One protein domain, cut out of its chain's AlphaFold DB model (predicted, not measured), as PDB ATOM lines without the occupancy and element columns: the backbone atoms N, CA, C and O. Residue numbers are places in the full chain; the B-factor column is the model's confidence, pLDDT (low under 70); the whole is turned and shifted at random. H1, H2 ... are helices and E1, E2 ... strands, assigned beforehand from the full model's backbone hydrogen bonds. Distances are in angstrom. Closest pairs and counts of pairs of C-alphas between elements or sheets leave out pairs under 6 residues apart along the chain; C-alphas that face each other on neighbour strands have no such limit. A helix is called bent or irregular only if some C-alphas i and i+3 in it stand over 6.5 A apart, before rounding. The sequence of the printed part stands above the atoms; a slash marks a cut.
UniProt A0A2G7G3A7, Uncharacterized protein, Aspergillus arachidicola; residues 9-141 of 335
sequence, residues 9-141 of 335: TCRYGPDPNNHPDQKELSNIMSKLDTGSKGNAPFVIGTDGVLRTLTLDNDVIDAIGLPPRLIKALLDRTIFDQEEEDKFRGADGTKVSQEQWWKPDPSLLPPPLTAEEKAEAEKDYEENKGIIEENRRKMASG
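This is residues 9 to 141 of the 335 residues of an uncharacterized protein of Aspergillus arachidicola (UniProt A0A2G7G3A7). What does the model look like? A small antiparallel sheet of three short strands, E1, E2 and E3, is grazed by two touching helices, H1 and H2, that stand nearly at right angles, and the short helix H4 lies over E3. A long helix, H5, bent like an elbow, is set off from the other named elements, and residues 136 to 141, of which 136 to 140 belong to H5, stick out. What is it made of? The printed part has 133 residues with five named helices and three named strands, in the order H1 E1 E2 E3 H2 H3 H4 H5; the sheet's order is E1 - E2 - E3, and the class is mostly helix. It is compact, with a radius of gyration of the C-alphas of 16.3 A and spans of 40 by 37 by 26 A.

What comes first? H1, residues 20 to 29, touches H2, residues 67 to 74, about perpendicular at 75 degrees; their closest C-alphas, of Gln 22 and Ala 72, are 6.0 A apart. How do the strands pair? E1, residues 42 to 44, E2, residues 49 to 53, and E3, residues 59 to 64, form a meander, each strand the antiparallel neighbour of the one before, in two hairpins. N 43 and O 51 are within hydrogen-bond range at 2.8 A, as are N 50 and O 63 at 2.9 A. H1 only grazes this sheet with residues 28 to 29, and H2 with residues 70 to 74. Where are the later helices? H3, residues 81 to 86, is close to H2 but not clearly touching, with the C-alphas of Leu 74 and Glu 84 closest at 7.4 A. H4, residues 97 to 101, is on the sheet over E3 at a height over the sheet of 8.2 A; the closest C-alphas of E3 and H4, of Val 59 and Trp 101, are 5.8 A apart. H5, residues 114 to 140, was assigned as one helix by its hydrogen bonds but is bent, with C-alphas 126 and 129 7.8 A apart; its arms H5a and H5b stand at a steep tilt of 63 degrees, and both are apart from the sheet's strands. What of the helix backbones? In H1, H2, H3, H4, H5a and H5b every O i to N i+4 pair is within hydrogen-bond range.

Where does the first element begin? C-alpha 20 of H1 is at (-13.939, -39.629, -45.711), and H1 is 14.2 A long. Where are the arms? H5a, residues 114 to 126, is 18.4 A long from C-alpha 114 at (14.607, -10.035, -50.770); H5b, residues 129 to 140, is 16.6 A long and ends with C-alpha 140 at (-15.014, -19.658, -31.546).

How large is it? The two C-alphas farthest apart, of Pro 14 and Ala 114, are 44.5 A apart, and the printed part has no cut. Which links are long? H1 to E1 and H4 to H5, with 12 residues each. Where is confidence low? The mean pLDDT of the printed part is 76.7, and 39 residues are under 70, among them 9 to 18, 36 to 41 and 126 to 141.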
ATOM      1  N   THR A   9     -15.181 -32.414 -59.264       40.06
ATOM      2  CA  THR A   9     -16.231 -32.410 -58.235       40.06
ATOM      3  C   THR A   9     -17.208 -33.588 -58.326       40.06
ATOM      4  O   THR A   9     -17.895 -33.889 -57.354       40.06
ATOM      5  N   CYS A  10     -17.248 -34.320 -59.444       38.22
ATOM      6  CA  CYS A  10     -18.155 -35.454 -59.631       38.22
ATOM      7  C   CYS A  10     -17.698 -36.740 -58.901       38.22
ATOM      8  O   CYS A  10     -18.487 -37.673 -58.752       38.22
ATOM      9  N   ARG A  11     -16.443 -36.819 -58.420       50.50
ATOM     10  CA  ARG A  11     -15.901 -38.037 -57.773       50.50
ATOM     11  C   ARG A  11     -16.264 -38.195 -56.295       50.50
ATOM     12  O   ARG A  11     -16.243 -39.316 -55.796       50.50
ATOM     13  N   TYR A  12     -16.621 -37.108 -55.611       45.56
ATOM     14  CA  TYR A  12     -16.879 -37.111 -54.164       45.56
ATOM     15  C   TYR A  12     -18.350 -36.918 -53.780       45.56
ATOM     16  O   TYR A  12     -18.680 -36.828 -52.598       45.56
ATOM     17  N   GLY A  13     -19.243 -36.950 -54.770       40.72
ATOM     18  CA  GLY A  13     -20.677 -36.791 -54.565       40.72
ATOM     19  C   GLY A  13     -21.097 -35.330 -54.350       40.72
ATOM     20  O   GLY A  13     -20.290 -34.417 -54.498       40.72
ATOM     21  N   PRO A  14     -22.381 -35.095 -54.025       40.53
ATOM     22  CA  PRO A  14     -22.967 -33.754 -53.950       40.53
ATOM     23  C   PRO A  14     -22.400 -32.872 -52.824       40.53
ATOM     24  O   PRO A  14     -22.563 -31.657 -52.881       40.53
ATOM     25  N   ASP A  15     -21.723 -33.463 -51.832       52.16
ATOM     26  CA  ASP A  15     -20.987 -32.743 -50.787       52.16
ATOM     27  C   ASP A  15     -19.539 -33.268 -50.695       52.16
ATOM     28  O   ASP A  15     -19.276 -34.248 -49.987       52.16
ATOM     29  N   PRO A  16     -18.582 -32.618 -51.384       50.78
ATOM     30  CA  PRO A  16     -17.169 -32.989 -51.352       50.78
ATOM     31  C   PRO A  16     -16.562 -32.966 -49.940       50.78
ATOM     32  O   PRO A  16     -15.653 -33.744 -49.648       50.78
ATOM     33  N   ASN A  17     -17.092 -32.137 -49.030       52.56
ATOM     34  CA  ASN A  17     -16.619 -32.050 -47.645       52.56
ATOM     35  C   ASN A  17     -17.068 -33.249 -46.797       52.56
ATOM     36  O   ASN A  17     -16.519 -33.494 -45.717       52.56
ATOM     37  N   ASN A  18     -18.055 -34.017 -47.264       61.50
ATOM     38  CA  ASN A  18     -18.537 -35.194 -46.554       61.50
ATOM     39  C   ASN A  18     -17.699 -36.454 -46.842       61.50
ATOM     40  O   ASN A  18     -17.812 -37.439 -46.104       61.50
ATOM     41  N   HIS A  19     -16.843 -36.427 -47.870       75.88
ATOM     42  CA  HIS A  19     -16.031 -37.576 -48.256       75.88
ATOM     43  C   HIS A  19     -14.993 -37.931 -47.170       75.88
ATOM     44  O   HIS A  19     -14.303 -37.036 -46.671       75.88
ATOM     45  N   PRO A  20     -14.838 -39.218 -46.793       81.62
ATOM     46  CA  PRO A  20     -13.939 -39.629 -45.711       81.62
ATOM     47  C   PRO A  20     -12.488 -39.183 -45.927       81.62
ATOM     48  O   PRO A  20     -11.889 -38.643 -45.000       81.62
ATOM     49  N   ASP A  21     -11.957 -39.308 -47.148       81.88
ATOM     50  CA  ASP A  21     -10.584 -38.870 -47.447       81.88
ATOM     51  C   ASP A  21     -10.420 -37.346 -47.319       81.88
ATOM     52  O   ASP A  21      -9.400 -36.879 -46.819       81.88
ATOM     53  N   GLN A  22     -11.435 -36.557 -47.697       79.69
ATOM     54  CA  GLN A  22     -11.387 -35.096 -47.562       79.69
ATOM     55  C   GLN A  22     -11.432 -34.662 -46.094       79.69
ATOM     56  O   GLN A  22     -10.699 -33.753 -45.698       79.69
ATOM     57  N   LYS A  23     -12.240 -35.338 -45.264       79.00
ATOM     58  CA  LYS A  23     -12.283 -35.105 -43.811       79.00
ATOM     59  C   LYS A  23     -10.967 -35.458 -43.142       79.00
ATOM     60  O   LYS A  23     -10.475 -34.693 -42.315       79.00
ATOM     61  N   GLU A  24     -10.402 -36.607 -43.487       83.69
ATOM     62  CA  GLU A  24      -9.121 -37.041 -42.944       83.69
ATOM     63  C   GLU A  24      -8.001 -36.076 -43.328       83.69
ATOM     64  O   GLU A  24      -7.269 -35.620 -42.451       83.69
ATOM     65  N   LEU A  25      -7.926 -35.684 -44.603       84.19
ATOM     66  CA  LEU A  25      -6.954 -34.707 -45.083       84.19
ATOM     67  C   LEU A  25      -7.100 -33.356 -44.368       84.19
ATOM     68  O   LEU A  25      -6.108 -32.794 -43.910       84.19
ATOM     69  N   SER A  26      -8.326 -32.848 -44.205       76.81
ATOM     70  CA  SER A  26      -8.580 -31.613 -43.449       76.81
ATOM     71  C   SER A  26      -8.142 -31.723 -41.989       76.81
ATOM     72  O   SER A  26      -7.541 -30.790 -41.457       76.81
ATOM     73  N   ASN A  27      -8.391 -32.867 -41.346       78.62
ATOM     74  CA  ASN A  27      -7.955 -33.115 -39.974       78.62
ATOM     75  C   ASN A  27      -6.427 -33.166 -39.862       78.62
ATOM     76  O   ASN A  27      -5.881 -32.613 -38.911       78.62
ATOM     77  N   ILE A  28      -5.742 -33.797 -40.819       83.94
ATOM     78  CA  ILE A  28      -4.276 -33.835 -40.883       83.94
ATOM     79  C   ILE A  28      -3.722 -32.420 -41.026       83.94
ATOM     80  O   ILE A  28      -2.964 -31.968 -40.174       83.94
ATOM     81  N   MET A  29      -4.172 -31.686 -42.044       81.31
ATOM     82  CA  MET A  29      -3.718 -30.320 -42.302       81.31
ATOM     83  C   MET A  29      -3.983 -29.377 -41.126       81.31
ATOM     84  O   MET A  29      -3.204 -28.468 -40.878       81.31
ATOM     85  N   SER A  30      -5.066 -29.598 -40.372       75.06
ATOM     86  CA  SER A  30      -5.384 -28.782 -39.197       75.06
ATOM     87  C   SER A  30      -4.437 -28.958 -38.013       75.06
ATOM     88  O   SER A  30      -4.457 -28.116 -37.117       75.06
ATOM     89  N   LYS A  31      -3.672 -30.053 -37.996       80.38
ATOM     90  CA  LYS A  31      -2.754 -30.425 -36.916       80.38
ATOM     91  C   LYS A  31      -1.294 -30.128 -37.241       80.38
ATOM     92  O   LYS A  31      -0.488 -30.199 -36.321       80.38
ATOM     93  N   LEU A  32      -0.974 -29.845 -38.505       81.00
ATOM     94  CA  LEU A  32       0.376 -29.462 -38.907       81.00
ATOM     95  C   LEU A  32       0.729 -28.100 -38.311       81.00
ATOM     96  O   LEU A  32      -0.099 -27.184 -38.325       81.00
ATOM     97  N   ASP A  33       1.952 -27.969 -37.805       82.44
ATOM     98  CA  ASP A  33       2.465 -26.692 -37.320       82.44
ATOM     99  C   ASP A  33       2.687 -25.740 -38.504       82.44
ATOM    100  O   ASP A  33       3.458 -26.013 -39.425       82.44
ATOM    101  N   THR A  34       1.982 -24.609 -38.493       70.94
ATOM    102  CA  THR A  34       2.109 -23.545 -39.498       70.94
ATOM    103  C   THR A  34       2.972 -22.376 -39.007       70.94
ATOM    104  O   THR A  34       2.925 -21.270 -39.560       70.94
ATOM    105  N   GLY A  35       3.780 -22.620 -37.974       72.56
ATOM    106  CA  GLY A  35       4.694 -21.672 -37.358       72.56
ATOM    107  C   GLY A  35       3.999 -20.701 -36.406       72.56
ATOM    108  O   GLY A  35       2.775 -20.615 -36.316       72.56
ATOM    109  N   SER A  36       4.798 -19.885 -35.714       63.06
ATOM    110  CA  SER A  36       4.318 -18.935 -34.695       63.06
ATOM    111  C   SER A  36       3.305 -17.907 -35.211       63.06
ATOM    112  O   SER A  36       2.483 -17.415 -34.441       63.06
ATOM    113  N   LYS A  37       3.358 -17.590 -36.511       58.19
ATOM    114  CA  LYS A  37       2.429 -16.670 -37.183       58.19
ATOM    115  C   LYS A  37       1.205 -17.373 -37.782       58.19
ATOM    116  O   LYS A  37       0.282 -16.685 -38.193       58.19
ATOM    117  N   GLY A  38       1.185 -18.708 -37.843       56.97
ATOM    118  CA  GLY A  38       0.050 -19.491 -38.338       56.97
ATOM    119  C   GLY A  38      -0.147 -19.504 -39.860       56.97
ATOM    120  O   GLY A  38      -1.141 -20.055 -40.331       56.97
ATOM    121  N   ASN A  39       0.783 -18.917 -40.621       60.47
ATOM    122  CA  ASN A  39       0.598 -18.560 -42.034       60.47
ATOM    123  C   ASN A  39       1.549 -19.303 -42.983       60.47
ATOM    124  O   ASN A  39       1.679 -18.912 -44.143       60.47
ATOM    125  N   ALA A  40       2.260 -20.322 -42.498       66.56
ATOM    126  CA  ALA A  40       3.172 -21.086 -43.337       66.56
ATOM    127  C   ALA A  40       2.428 -21.741 -44.517       66.56
ATOM    128  O   ALA A  40       1.390 -22.377 -44.299       66.56
ATOM    129  N   PRO A  41       2.939 -21.619 -45.757       69.88
ATOM    130  CA  PRO A  41       2.360 -22.297 -46.905       69.88
ATOM    131  C   PRO A  41       2.483 -23.814 -46.765       69.88
ATOM    132  O   PRO A  41       3.499 -24.335 -46.299       69.88
ATOM    133  N   PHE A  42       1.452 -24.517 -47.232       77.88
ATOM    134  CA  PHE A  42       1.489 -25.961 -47.435       77.88
ATOM    135  C   PHE A  42       2.088 -26.269 -48.805       77.88
ATOM    136  O   PHE A  42       1.620 -25.727 -49.803       77.88
ATOM    137  N   VAL A  43       3.068 -27.168 -48.853       83.56
ATOM    138  CA  VAL A  43       3.744 -27.612 -50.078       83.56
ATOM    139  C   VAL A  43       3.762 -29.130 -50.113       83.56
ATOM    140  O   VAL A  43       4.209 -29.760 -49.158       83.56
ATOM    141  N   ILE A  44       3.294 -29.731 -51.206       89.69
ATOM    142  CA  ILE A  44       3.426 -31.173 -51.425       89.69
ATOM    143  C   ILE A  44       4.506 -31.454 -52.466       89.69
ATOM    144  O   ILE A  44       4.463 -30.922 -53.571       89.69
ATOM    145  N   GLY A  45       5.480 -32.289 -52.105       88.56
ATOM    146  CA  GLY A  45       6.472 -32.782 -53.055       88.56
ATOM    147  C   GLY A  45       5.924 -33.958 -53.863       88.56
ATOM    148  O   GLY A  45       5.033 -34.679 -53.407       88.56
ATOM    149  N   THR A  46       6.495 -34.216 -55.042       92.00
ATOM    150  CA  THR A  46       6.193 -35.423 -55.844       92.00
ATOM    151  C   THR A  46       6.600 -36.728 -55.143       92.00
ATOM    152  O   THR A  46       6.228 -37.815 -55.574       92.00
ATOM    153  N   ASP A  47       7.299 -36.627 -54.009       93.50
ATOM    154  CA  ASP A  47       7.539 -37.708 -53.054       93.50
ATOM    155  C   ASP A  47       6.299 -38.076 -52.212       93.50
ATOM    156  O   ASP A  47       6.305 -39.080 -51.500       93.50
ATOM    157  N   GLY A  48       5.219 -37.296 -52.302       92.69
ATOM    158  CA  GLY A  48       3.972 -37.508 -51.571       92.69
ATOM    159  C   GLY A  48       3.996 -36.991 -50.133       92.69
ATOM    160  O   GLY A  48       3.092 -37.310 -49.357       92.69
ATOM    161  N   VAL A  49       5.012 -36.213 -49.750       94.88
ATOM    162  CA  VAL A  49       5.124 -35.625 -48.411       94.88
ATOM    163  C   VAL A  49       4.617 -34.186 -48.440       94.88
ATOM    164  O   VAL A  49       5.111 -33.345 -49.194       94.88
ATOM    165  N   LEU A  50       3.622 -33.908 -47.599       91.75
ATOM    166  CA  LEU A  50       3.070 -32.579 -47.373       91.75
ATOM    167  C   LEU A  50       3.881 -31.875 -46.284       91.75
ATOM    168  O   LEU A  50       4.084 -32.441 -45.214       91.75
ATOM    169  N   ARG A  51       4.323 -30.649 -46.546       90.62
ATOM    170  CA  ARG A  51       5.196 -29.854 -45.677       90.62
ATOM    171  C   ARG A  51       4.597 -28.482 -45.415       90.62
ATOM    172  O   ARG A  51       3.900 -27.944 -46.274       90.62
ATOM    173  N   THR A  52       4.905 -27.905 -44.264       83.62
ATOM    174  CA  THR A  52       4.748 -26.474 -43.992       83.62
ATOM    175  C   THR A  52       6.125 -25.826 -43.999       83.62
ATOM    176  O   THR A  52       7.067 -26.369 -43.420       83.62
ATOM    177  N   LEU A  53       6.271 -24.696 -44.694       79.94
ATOM    178  CA  LEU A  53       7.577 -24.063 -44.904       79.94
ATOM    179  C   LEU A  53       7.658 -22.660 -44.292       79.94
ATOM    180  O   LEU A  53       6.658 -21.949 -44.200       79.94
ATOM    181  N   THR A  54       8.860 -22.229 -43.917       78.62
ATOM    182  CA  THR A  54       9.165 -20.809 -43.683       78.62
ATOM    183  C   THR A  54       9.273 -20.051 -45.016       78.62
ATOM    184  O   THR A  54       9.284 -20.650 -46.089       78.62
ATOM    185  N   LEU A  55       9.418 -18.719 -44.964       72.56
ATOM    186  CA  LEU A  55       9.727 -17.895 -46.148       72.56
ATOM    187  C   LEU A  55      11.108 -18.204 -46.762       72.56
ATOM    188  O   LEU A  55      11.390 -17.806 -47.892       72.56
ATOM    189  N   ASP A  56      11.969 -18.889 -46.010       77.81
ATOM    190  CA  ASP A  56      13.301 -19.332 -46.428       77.81
ATOM    191  C   ASP A  56      13.303 -20.791 -46.924       77.81
ATOM    192  O   ASP A  56      14.363 -21.343 -47.205       77.81
ATOM    193  N   ASN A  57      12.117 -21.396 -47.081       80.62
ATOM    194  CA  ASN A  57      11.902 -22.798 -47.448       80.62
ATOM    195  C   ASN A  57      12.419 -23.819 -46.424       80.62
ATOM    196  O   ASN A  57      12.577 -24.998 -46.753       80.62
ATOM    197  N   ASP A  58      12.627 -23.404 -45.174       86.44
ATOM    198  CA  ASP A  58      12.900 -24.346 -44.093       86.44
ATOM    199  C   ASP A  58      11.619 -25.091 -43.718       86.44
ATOM    200  O   ASP A  58      10.549 -24.492 -43.600       86.44
ATOM    201  N   VAL A  59      11.725 -26.401 -43.509       90.25
ATOM    202  CA  VAL A  59      10.581 -27.242 -43.135       90.25
ATOM    203  C   VAL A  59      10.236 -27.021 -41.660       90.25
ATOM    204  O   VAL A  59      11.067 -27.266 -40.786       90.25
ATOM    205  N   ILE A  60       9.007 -26.577 -41.392       89.81
ATOM    206  CA  ILE A  60       8.445 -26.374 -40.046       89.81
ATOM    207  C   ILE A  60       7.809 -27.671 -39.549       89.81
ATOM    208  O   ILE A  60       8.113 -28.127 -38.450       89.81
ATOM    209  N   ASP A  61       6.951 -28.265 -40.377       90.06
ATOM    210  CA  ASP A  61       6.293 -29.542 -40.120       90.06
ATOM    211  C   ASP A  61       6.125 -30.336 -41.418       90.06
ATOM    212  O   ASP A  61       6.171 -29.786 -42.523       90.06
ATOM    213  N   ALA A  62       5.941 -31.646 -41.296       93.44
ATOM    214  CA  ALA A  62       5.796 -32.525 -42.439       93.44
ATOM    215  C   ALA A  62       5.007 -33.793 -42.115       93.44
ATOM    216  O   ALA A  62       5.111 -34.373 -41.035       93.44
ATOM    217  N   ILE A  63       4.261 -34.276 -43.107       94.75
ATOM    218  CA  ILE A  63       3.573 -35.558 -43.048       94.75
ATOM    219  C   ILE A  63       3.537 -36.248 -44.410       94.75
ATOM    220  O   ILE A  63       3.121 -35.685 -45.422       94.75
ATOM    221  N   GLY A  64       3.948 -37.512 -44.435       94.75
ATOM    222  CA  GLY A  64       3.790 -38.386 -45.589       94.75
ATOM    223  C   GLY A  64       2.327 -38.752 -45.818       94.75
ATOM    224  O   GLY A  64       1.693 -39.355 -44.950       94.75
ATOM    225  N   LEU A  65       1.787 -38.422 -46.992       94.06
ATOM    226  CA  LEU A  65       0.418 -38.769 -47.362       94.06
ATOM    227  C   LEU A  65       0.381 -40.098 -48.139       94.06
ATOM    228  O   LEU A  65       1.193 -40.306 -49.041       94.06
ATOM    229  N   PRO A  66      -0.573 -41.004 -47.851       95.81
ATOM    230  CA  PRO A  66      -0.814 -42.165 -48.699       95.81
ATOM    231  C   PRO A  66      -1.434 -41.734 -50.043       95.81
ATOM    232  O   PRO A  66      -2.096 -40.693 -50.098       95.81
ATOM    233  N   PRO A  67      -1.352 -42.565 -51.103       95.69
ATOM    234  CA  PRO A  67      -1.836 -42.218 -52.446       95.69
ATOM    235  C   PRO A  67      -3.276 -41.685 -52.492       95.69
ATOM    236  O   PRO A  67      -3.571 -40.745 -53.227       95.69
ATOM    237  N   ARG A  68      -4.179 -42.233 -51.663       93.62
ATOM    238  CA  ARG A  68      -5.576 -41.761 -51.572       93.62
ATOM    239  C   ARG A  68      -5.697 -40.316 -51.071       93.62
ATOM    240  O   ARG A  68      -6.561 -39.586 -51.541       93.62
ATOM    241  N   LEU A  69      -4.829 -39.894 -50.146       92.06
ATOM    242  CA  LEU A  69      -4.842 -38.541 -49.588       92.06
ATOM    243  C   LEU A  69      -4.078 -37.551 -50.466       92.06
ATOM    244  O   LEU A  69      -4.472 -36.393 -50.525       92.06
ATOM    245  N   ILE A  70      -3.056 -38.009 -51.199       90.38
ATOM    246  CA  ILE A  70      -2.448 -37.225 -52.285       90.38
ATOM    247  C   ILE A  70      -3.526 -36.911 -53.323       90.38
ATOM    248  O   ILE A  70      -3.742 -35.753 -53.659       90.38
ATOM    249  N   LYS A  71      -4.288 -37.924 -53.755       87.31
ATOM    250  CA  LYS A  71      -5.393 -37.718 -54.694       87.31
ATOM    251  C   LYS A  71      -6.454 -36.761 -54.142       87.31
ATOM    252  O   LYS A  71      -6.847 -35.835 -54.845       87.31
ATOM    253  N   ALA A  72      -6.860 -36.938 -52.883       83.69
ATOM    254  CA  ALA A  72      -7.800 -36.030 -52.227       83.69
ATOM    255  C   ALA A  72      -7.279 -34.586 -52.156       83.69
ATOM    256  O   ALA A  72      -8.074 -33.656 -52.249       83.69
ATOM    257  N   LEU A  73      -5.967 -34.385 -52.014       83.12
ATOM    258  CA  LEU A  73      -5.353 -33.062 -52.039       83.12
ATOM    259  C   LEU A  73      -5.425 -32.433 -53.434       83.12
ATOM    260  O   LEU A  73      -5.871 -31.296 -53.543       83.12
ATOM    261  N   LEU A  74      -5.056 -33.180 -54.480       82.38
ATOM    262  CA  LEU A  74      -5.113 -32.713 -55.875       82.38
ATOM    263  C   LEU A  74      -6.549 -32.388 -56.316       82.38
ATOM    264  O   LEU A  74      -6.782 -31.437 -57.048       82.38
ATOM    265  N   ASP A  75      -7.539 -33.129 -55.819       75.88
ATOM    266  CA  ASP A  75      -8.952 -32.860 -56.104       75.88
ATOM    267  C   ASP A  75      -9.516 -31.610 -55.398       75.88
ATOM    268  O   ASP A  75     -10.676 -31.255 -55.616       75.88
ATOM    269  N   ARG A  76      -8.737 -30.936 -54.536       70.19
ATOM    270  CA  ARG A  76      -9.123 -29.621 -53.986       70.19
ATOM    271  C   ARG A  76      -8.901 -28.486 -54.976       70.19
ATOM    272  O   ARG A  76      -9.401 -27.388 -54.743       70.19
ATOM    273  N   THR A  77      -8.158 -28.736 -56.049       60.41
ATOM    274  CA  THR A  77      -7.892 -27.773 -57.116       60.41
ATOM    275  C   THR A  77      -8.551 -28.217 -58.419       60.41
ATOM    276  O   THR A  77      -9.219 -29.250 -58.496       60.41
ATOM    277  N   ILE A  78      -8.401 -27.403 -59.463       64.94
ATOM    278  CA  ILE A  78      -8.845 -27.772 -60.808       64.94
ATOM    279  C   ILE A  78      -8.050 -29.005 -61.249       64.94
ATOM    280  O   ILE A  78      -6.844 -29.082 -61.026       64.94
ATOM    281  N   PHE A  79      -8.743 -29.971 -61.851       71.81
ATOM    282  CA  PHE A  79      -8.110 -31.170 -62.388       71.81
ATOM    283  C   PHE A  79      -7.113 -30.807 -63.489       71.81
ATOM    284  O   PHE A  79      -7.493 -30.183 -64.482       71.81
ATOM    285  N   ASP A  80      -5.884 -31.287 -63.332       74.25
ATOM    286  CA  ASP A  80      -4.837 -31.232 -64.340       74.25
ATOM    287  C   ASP A  80      -4.187 -32.618 -64.468       74.25
ATOM    288  O   ASP A  80      -3.723 -33.212 -63.492       74.25
ATOM    289  N   GLN A  81      -4.208 -33.164 -65.686       79.81
ATOM    290  CA  GLN A  81      -3.686 -34.500 -65.966       79.81
ATOM    291  C   GLN A  81      -2.157 -34.551 -65.886       79.81
ATOM    292  O   GLN A  81      -1.627 -35.566 -65.437       79.81
ATOM    293  N   GLU A  82      -1.461 -33.500 -66.329       80.75
ATOM    294  CA  GLU A  82       0.001 -33.438 -66.289       80.75
ATOM    295  C   GLU A  82       0.482 -33.390 -64.839       80.75
ATOM    296  O   GLU A  82       1.406 -34.116 -64.474       80.75
ATOM    297  N   GLU A  83      -0.198 -32.616 -63.992       78.31
ATOM    298  CA  GLU A  83       0.071 -32.594 -62.553       78.31
ATOM    299  C   GLU A  83      -0.220 -33.940 -61.894       78.31
ATOM    300  O   GLU A  83       0.648 -34.487 -61.218       78.31
ATOM    301  N   GLU A  84      -1.387 -34.547 -62.129       83.94
ATOM    302  CA  GLU A  84      -1.685 -35.872 -61.566       83.94
ATOM    303  C   GLU A  84      -0.666 -36.940 -61.980       83.94
ATOM    304  O   GLU A  84      -0.336 -37.831 -61.188       83.94
ATOM    305  N   ASP A  85      -0.143 -36.849 -63.203       85.50
ATOM    306  CA  ASP A  85       0.863 -37.773 -63.707       85.50
ATOM    307  C   ASP A  85       2.191 -37.663 -62.936       85.50
ATOM    308  O   ASP A  85       2.841 -38.693 -62.726       85.50
ATOM    309  N   LYS A  86       2.552 -36.479 -62.416       87.50
ATOM    310  CA  LYS A  86       3.747 -36.271 -61.566       87.50
ATOM    311  C   LYS A  86       3.665 -37.025 -60.237       87.50
ATOM    312  O   LYS A  86       4.695 -37.408 -59.687       87.50
ATOM    313  N   PHE A  87       2.454 -37.283 -59.741       90.69
ATOM    314  CA  PHE A  87       2.214 -38.003 -58.485       90.69
ATOM    315  C   PHE A  87       1.943 -39.503 -58.684       90.69
ATOM    316  O   PHE A  87       1.655 -40.221 -57.719       90.69
ATOM    317  N   ARG A  88       2.033 -40.032 -59.913       88.69
ATOM    318  CA  ARG A  88       1.843 -41.471 -60.150       88.69
ATOM    319  C   ARG A  88       2.893 -42.295 -59.414       88.69
ATOM    320  O   ARG A  88       4.084 -42.218 -59.691       88.69
ATOM    321  N   GLY A  89       2.421 -43.154 -58.515       89.88
ATOM    322  CA  GLY A  89       3.282 -44.015 -57.703       89.88
ATOM    323  C   GLY A  89       3.877 -43.325 -56.473       89.88
ATOM    324  O   GLY A  89       4.565 -43.998 -55.706       89.88
ATOM    325  N   ALA A  90       3.579 -42.040 -56.251       94.00
ATOM    326  CA  ALA A  90       3.961 -41.333 -55.037       94.00
ATOM    327  C   ALA A  90       3.233 -41.922 -53.820       94.00
ATOM    328  O   ALA A  90       2.029 -42.187 -53.855       94.00
ATOM    329  N   ASP A  91       3.974 -42.129 -52.735       95.88
ATOM    330  CA  ASP A  91       3.459 -42.630 -51.465       95.88
ATOM    331  C   ASP A  91       4.337 -42.095 -50.332       95.88
ATOM    332  O   ASP A  91       5.350 -42.699 -49.964       95.88
ATOM    333  N   GLY A  92       3.937 -40.953 -49.771       94.75
ATOM    334  CA  GLY A  92       4.694 -40.269 -48.729       94.75
ATOM    335  C   GLY A  92       4.853 -41.099 -47.458       94.75
ATOM    336  O   GLY A  92       5.790 -40.879 -46.696       94.75
ATOM    337  N   THR A  93       3.990 -42.099 -47.233       94.81
ATOM    338  CA  THR A  93       4.095 -43.000 -46.069       94.81
ATOM    339  C   THR A  93       5.314 -43.921 -46.130       94.81
ATOM    340  O   THR A  93       5.701 -44.495 -45.113       94.81
ATOM    341  N   LYS A  94       5.934 -44.051 -47.311       95.81
ATOM    342  CA  LYS A  94       7.154 -44.835 -47.537       95.81
ATOM    343  C   LYS A  94       8.433 -43.996 -47.514       95.81
ATOM    344  O   LYS A  94       9.519 -44.571 -47.571       95.81
ATOM    345  N   VAL A  95       8.323 -42.670 -47.453       92.94
ATOM    346  CA  VAL A  95       9.471 -41.754 -47.416       92.94
ATOM    347  C   VAL A  95      10.031 -41.703 -45.995       92.94
ATOM    348  O   VAL A  95       9.263 -41.622 -45.036       92.94
ATOM    349  N   SER A  96      11.359 -41.748 -45.839       92.00
ATOM    350  CA  SER A  96      11.979 -41.709 -44.509       92.00
ATOM    351  C   SER A  96      11.776 -40.344 -43.843       92.00
ATOM    352  O   SER A  96      11.727 -39.315 -44.518       92.00
ATOM    353  N   GLN A  97      11.696 -40.315 -42.510       87.81
ATOM    354  CA  GLN A  97      11.511 -39.057 -41.780       87.81
ATOM    355  C   GLN A  97      12.658 -38.070 -42.020       87.81
ATOM    356  O   GLN A  97      12.430 -36.867 -42.051       87.81
ATOM    357  N   GLU A  98      13.885 -38.537 -42.252       90.69
ATOM    358  CA  GLU A  98      15.006 -37.655 -42.587       90.69
ATOM    359  C   GLU A  98      14.734 -36.858 -43.868       90.69
ATOM    360  O   GLU A  98      15.017 -35.661 -43.912       90.69
ATOM    361  N   GLN A  99      14.137 -37.487 -44.885       90.62
ATOM    362  CA  GLN A  99      13.775 -36.828 -46.145       90.62
ATOM    363  C   GLN A  99      12.559 -35.901 -46.005       90.62
ATOM    364  O   GLN A  99      12.335 -35.035 -46.855       90.62
ATOM    365  N   TRP A 100      11.769 -36.032 -44.936       89.12
ATOM    366  CA  TRP A 100      10.689 -35.084 -44.656       89.12
ATOM    367  C   TRP A 100      11.273 -33.716 -44.304       89.12
ATOM    368  O   TRP A 100      10.855 -32.712 -44.877       89.12
ATOM    369  N   TRP A 101      12.291 -33.709 -43.435       90.50
ATOM    370  CA  TRP A 101      12.955 -32.505 -42.920       90.50
ATOM    371  C   TRP A 101      14.099 -32.001 -43.802       90.50
ATOM    372  O   TRP A 101      14.481 -30.837 -43.717       90.50
ATOM    373  N   LYS A 102      14.669 -32.876 -44.636       91.31
ATOM    374  CA  LYS A 102      15.727 -32.552 -45.603       91.31
ATOM    375  C   LYS A 102      15.341 -33.070 -46.989       91.31
ATOM    376  O   LYS A 102      15.950 -34.032 -47.467       91.31
ATOM    377  N   PRO A 103      14.299 -32.490 -47.606       91.25
ATOM    378  CA  PRO A 103      13.889 -32.885 -48.941       91.25
ATOM    379  C   PRO A 103      14.969 -32.555 -49.966       91.25
ATOM    380  O   PRO A 103      15.817 -31.683 -49.755       91.25
ATOM    381  N   ASP A 104      14.902 -33.230 -51.109       89.12
ATOM    382  CA  ASP A 104      15.620 -32.767 -52.289       89.12
ATOM    383  C   ASP A 104      15.144 -31.337 -52.623       89.12
ATOM    384  O   ASP A 104      13.933 -31.110 -52.664       89.12
ATOM    385  N   PRO A 105      16.046 -30.364 -52.858       86.75
ATOM    386  CA  PRO A 105      15.656 -28.989 -53.171       86.75
ATOM    387  C   PRO A 105      14.722 -28.857 -54.378       86.75
ATOM    388  O   PRO A 105      13.965 -27.896 -54.449       86.75
ATOM    389  N   SER A 106      14.741 -29.813 -55.316       86.44
ATOM    390  CA  SER A 106      13.798 -29.848 -56.441       86.44
ATOM    391  C   SER A 106      12.347 -30.080 -56.014       86.44
ATOM    392  O   SER A 106      11.445 -29.767 -56.783       86.44
ATOM    393  N   LEU A 107      12.111 -30.590 -54.802       85.94
ATOM    394  CA  LEU A 107      10.779 -30.787 -54.224       85.94
ATOM    395  C   LEU A 107      10.232 -29.537 -53.525       85.94
ATOM    396  O   LEU A 107       9.103 -29.553 -53.033       85.94
ATOM    397  N   LEU A 108      11.037 -28.478 -53.434       81.81
ATOM    398  CA  LEU A 108      10.682 -27.225 -52.788       81.81
ATOM    399  C   LEU A 108      10.478 -26.121 -53.832       81.81
ATOM    400  O   LEU A 108      11.074 -26.164 -54.911       81.81
ATOM    401  N   PRO A 109       9.664 -25.098 -53.519       77.31
ATOM    402  CA  PRO A 109       9.613 -23.899 -54.338       77.31
ATOM    403  C   PRO A 109      10.979 -23.219 -54.445       77.31
ATOM    404  O   PRO A 109      11.836 -23.384 -53.571       77.31
ATOM    405  N   PRO A 110      11.181 -22.379 -55.471       77.06
ATOM    406  CA  PRO A 110      12.308 -21.464 -55.468       77.06
ATOM    407  C   PRO A 110      12.237 -20.545 -54.233       77.06
ATOM    408  O   PRO A 110      11.144 -20.159 -53.813       77.06
ATOM    409  N   PRO A 111      13.381 -20.197 -53.624       74.12
ATOM    410  CA  PRO A 111      13.406 -19.263 -52.509       74.12
ATOM    411  C   PRO A 111      12.973 -17.871 -52.970       74.12
ATOM    412  O   PRO A 111      13.363 -17.418 -54.047       74.12
ATOM    413  N   LEU A 112      12.204 -17.190 -52.121       71.38
ATOM    414  CA  LEU A 112      11.771 -15.820 -52.374       71.38
ATOM    415  C   LEU A 112      12.970 -14.864 -52.418       71.38
ATOM    416  O   LEU A 112      13.932 -14.990 -51.648       71.38
ATOM    417  N   THR A 113      12.888 -13.874 -53.298       81.31
ATOM    418  CA  THR A 113      13.828 -12.754 -53.355       81.31
ATOM    419  C   THR A 113      13.667 -11.837 -52.139       81.31
ATOM    420  O   THR A 113      12.673 -11.880 -51.416       81.31
ATOM    421  N   ALA A 114      14.662 -10.982 -51.886       80.50
ATOM    422  CA  ALA A 114      14.607 -10.035 -50.770       80.50
ATOM    423  C   ALA A 114      13.440  -9.037 -50.893       80.50
ATOM    424  O   ALA A 114      12.882  -8.629 -49.880       80.50
ATOM    425  N   GLU A 115      13.069  -8.665 -52.121       77.81
ATOM    426  CA  GLU A 115      11.951  -7.759 -52.397       77.81
ATOM    427  C   GLU A 115      10.607  -8.430 -52.089       77.81
ATOM    428  O   GLU A 115       9.826  -7.890 -51.309       77.81
ATOM    429  N   GLU A 116      10.394  -9.659 -52.573       71.19
ATOM    430  CA  GLU A 116       9.181 -10.445 -52.288       71.19
ATOM    431  C   GLU A 116       9.015 -10.730 -50.787       71.19
ATOM    432  O   GLU A 116       7.905 -10.694 -50.258       71.19
ATOM    433  N   LYS A 117      10.119 -10.979 -50.070       67.25
ATOM    434  CA  LYS A 117      10.091 -11.149 -48.608       67.25
ATOM    435  C   LYS A 117       9.677  -9.867 -47.890       67.25
ATOM    436  O   LYS A 117       8.882  -9.937 -46.956       67.25
ATOM    437  N   ALA A 118      10.200  -8.718 -48.317       74.12
ATOM    438  CA  ALA A 118       9.861  -7.427 -47.724       74.12
ATOM    439  C   ALA A 118       8.391  -7.053 -47.973       74.12
ATOM    440  O   ALA A 118       7.727  -6.538 -47.073       74.12
ATOM    441  N   GLU A 119       7.869  -7.350 -49.164       71.94
ATOM    442  CA  GLU A 119       6.456  -7.167 -49.496       71.94
ATOM    443  C   GLU A 119       5.557  -8.072 -48.643       71.94
ATOM    444  O   GLU A 119       4.649  -7.578 -47.978       71.94
ATOM    445  N   ALA A 120       5.868  -9.369 -48.543       64.50
ATOM    446  CA  ALA A 120       5.111 -10.304 -47.708       64.50
ATOM    447  C   ALA A 120       5.120  -9.920 -46.214       64.50
ATOM    448  O   ALA A 120       4.127 -10.112 -45.507       64.50
ATOM    449  N   GLU A 121       6.234  -9.382 -45.710       69.12
ATOM    450  CA  GLU A 121       6.326  -8.900 -44.330       69.12
ATOM    451  C   GLU A 121       5.495  -7.632 -44.107       69.12
ATOM    452  O   GLU A 121       4.781  -7.539 -43.104       69.12
ATOM    453  N   LYS A 122       5.527  -6.690 -45.056       71.62
ATOM    454  CA  LYS A 122       4.686  -5.490 -45.028       71.62
ATOM    455  C   LYS A 122       3.200  -5.861 -45.029       71.62
ATOM    456  O   LYS A 122       2.467  -5.401 -44.156       71.62
ATOM    457  N   ASP A 123       2.786  -6.744 -45.933       61.34
ATOM    458  CA  ASP A 123       1.406  -7.230 -46.029       61.34
ATOM    459  C   ASP A 123       0.950  -7.911 -44.735       61.34
ATOM    460  O   ASP A 123      -0.191  -7.735 -44.296       61.34
ATOM    461  N   TYR A 124       1.831  -8.689 -44.100       61.81
ATOM    462  CA  TYR A 124       1.531  -9.312 -42.816       61.81
ATOM    463  C   TYR A 124       1.313  -8.272 -41.716       61.81
ATOM    464  O   TYR A 124       0.343  -8.390 -40.968       61.81
ATOM    465  N   GLU A 125       2.188  -7.269 -41.594       70.38
ATOM    466  CA  GLU A 125       2.055  -6.251 -40.548       70.38
ATOM    467  C   GLU A 125       0.829  -5.354 -40.767       70.38
ATOM    468  O   GLU A 125       0.123  -5.060 -39.801       70.38
ATOM    469  N   GLU A 126       0.504  -5.000 -42.014       68.38
ATOM    470  CA  GLU A 126      -0.715  -4.247 -42.344       68.38
ATOM    471  C   GLU A 126      -1.993  -5.039 -42.011       68.38
ATOM    472  O   GLU A 126      -2.961  -4.473 -41.498       68.38
ATOM    473  N   ASN A 127      -1.987  -6.363 -42.211       55.28
ATOM    474  CA  ASN A 127      -3.170  -7.216 -42.032       55.28
ATOM    475  C   ASN A 127      -3.219  -7.985 -40.702       55.28
ATOM    476  O   ASN A 127      -4.168  -8.732 -40.445       55.28
ATOM    477  N   LYS A 128      -2.234  -7.806 -39.819       64.12
ATOM    478  CA  LYS A 128      -2.065  -8.590 -38.583       64.12
ATOM    479  C   LYS A 128      -3.300  -8.604 -37.682       64.12
ATOM    480  O   LYS A 128      -3.626  -9.638 -37.102       64.12
ATOM    481  N   GLY A 129      -4.000  -7.473 -37.577       59.78
ATOM    482  CA  GLY A 129      -5.233  -7.364 -36.790       59.78
ATOM    483  C   GLY A 129      -6.371  -8.223 -37.347       59.78
ATOM    484  O   GLY A 129      -7.033  -8.930 -36.590       59.78
ATOM    485  N   ILE A 130      -6.543  -8.222 -38.672       64.00
ATOM    486  CA  ILE A 130      -7.557  -9.021 -39.376       64.00
ATOM    487  C   ILE A 130      -7.235 -10.512 -39.244       64.00
ATOM    488  O   ILE A 130      -8.123 -11.319 -38.972       64.00
ATOM    489  N   ILE A 131      -5.960 -10.882 -39.386       56.03
ATOM    490  CA  ILE A 131      -5.492 -12.266 -39.232       56.03
ATOM    491  C   ILE A 131      -5.818 -12.785 -37.826       56.03
ATOM    492  O   ILE A 131      -6.393 -13.866 -37.683       56.03
ATOM    493  N   GLU A 132      -5.515 -12.003 -36.789       63.72
ATOM    494  CA  GLU A 132      -5.770 -12.398 -35.402       63.72
ATOM    495  C   GLU A 132      -7.271 -12.462 -35.078       63.72
ATOM    496  O   GLU A 132      -7.730 -13.392 -34.407       63.72
ATOM    497  N   GLU A 133      -8.071 -11.529 -35.597       65.12
ATOM    498  CA  GLU A 133      -9.526 -11.568 -35.444       65.12
ATOM    499  C   GLU A 133     -10.136 -12.798 -36.128       65.12
ATOM    500  O   GLU A 133     -10.961 -13.496 -35.531       65.12
ATOM    501  N   ASN A 134      -9.701 -13.110 -37.349       56.47
ATOM    502  CA  ASN A 134     -10.137 -14.302 -38.069       56.47
ATOM    503  C   ASN A 134      -9.733 -15.576 -37.323       56.47
ATOM    504  O   ASN A 134     -10.539 -16.500 -37.206       56.47
ATOM    505  N   ARG A 135      -8.536 -15.610 -36.727       58.62
ATOM    506  CA  ARG A 135      -8.093 -16.713 -35.864       58.62
ATOM    507  C   ARG A 135      -9.007 -16.879 -34.647       58.62
ATOM    508  O   ARG A 135      -9.386 -18.003 -34.314       58.62
ATOM    509  N   ARG A 136      -9.416 -15.774 -34.016       69.19
ATOM    510  CA  ARG A 136     -10.375 -15.783 -32.900       69.19
ATOM    511  C   ARG A 136     -11.735 -16.333 -33.335       69.19
ATOM    512  O   ARG A 136     -12.262 -17.210 -32.658       69.19
ATOM    513  N   LYS A 137     -12.267 -15.867 -34.470       60.47
ATOM    514  CA  LYS A 137     -13.548 -16.333 -35.039       60.47
ATOM    515  C   LYS A 137     -13.504 -17.811 -35.438       60.47
ATOM    516  O   LYS A 137     -14.483 -18.531 -35.269       60.47
ATOM    517  N   MET A 138     -12.359 -18.287 -35.920       55.94
ATOM    518  CA  MET A 138     -12.124 -19.706 -36.208       55.94
ATOM    519  C   MET A 138     -12.116 -20.552 -34.933       55.94
ATOM    520  O   MET A 138     -12.701 -21.632 -34.907       55.94
ATOM    521  N   ALA A 139     -11.479 -20.063 -33.865       62.22
ATOM    522  CA  ALA A 139     -11.454 -20.747 -32.575       62.22
ATOM    523  C   ALA A 139     -12.833 -20.764 -31.892       62.22
ATOM    524  O   ALA A 139     -13.171 -21.751 -31.242       62.22
ATOM    525  N   SER A 140     -13.637 -19.707 -32.056       64.31
ATOM    526  CA  SER A 140     -15.014 -19.658 -31.546       64.31
ATOM    527  C   SER A 140     -16.024 -20.404 -32.426       64.31
ATOM    528  O   SER A 140     -17.160 -20.610 -32.004       64.31
ATOM    529  N   GLY A 141     -15.623 -20.844 -33.625       48.03
ATOM    530  CA  GLY A 141     -16.496 -21.516 -34.590       48.03
ATOM    531  C   GLY A 141     -17.449 -20.579 -35.344       48.03
ATOM    532  O   GLY A 141     -18.292 -21.061 -36.099       48.03
TER     533      GLY A 141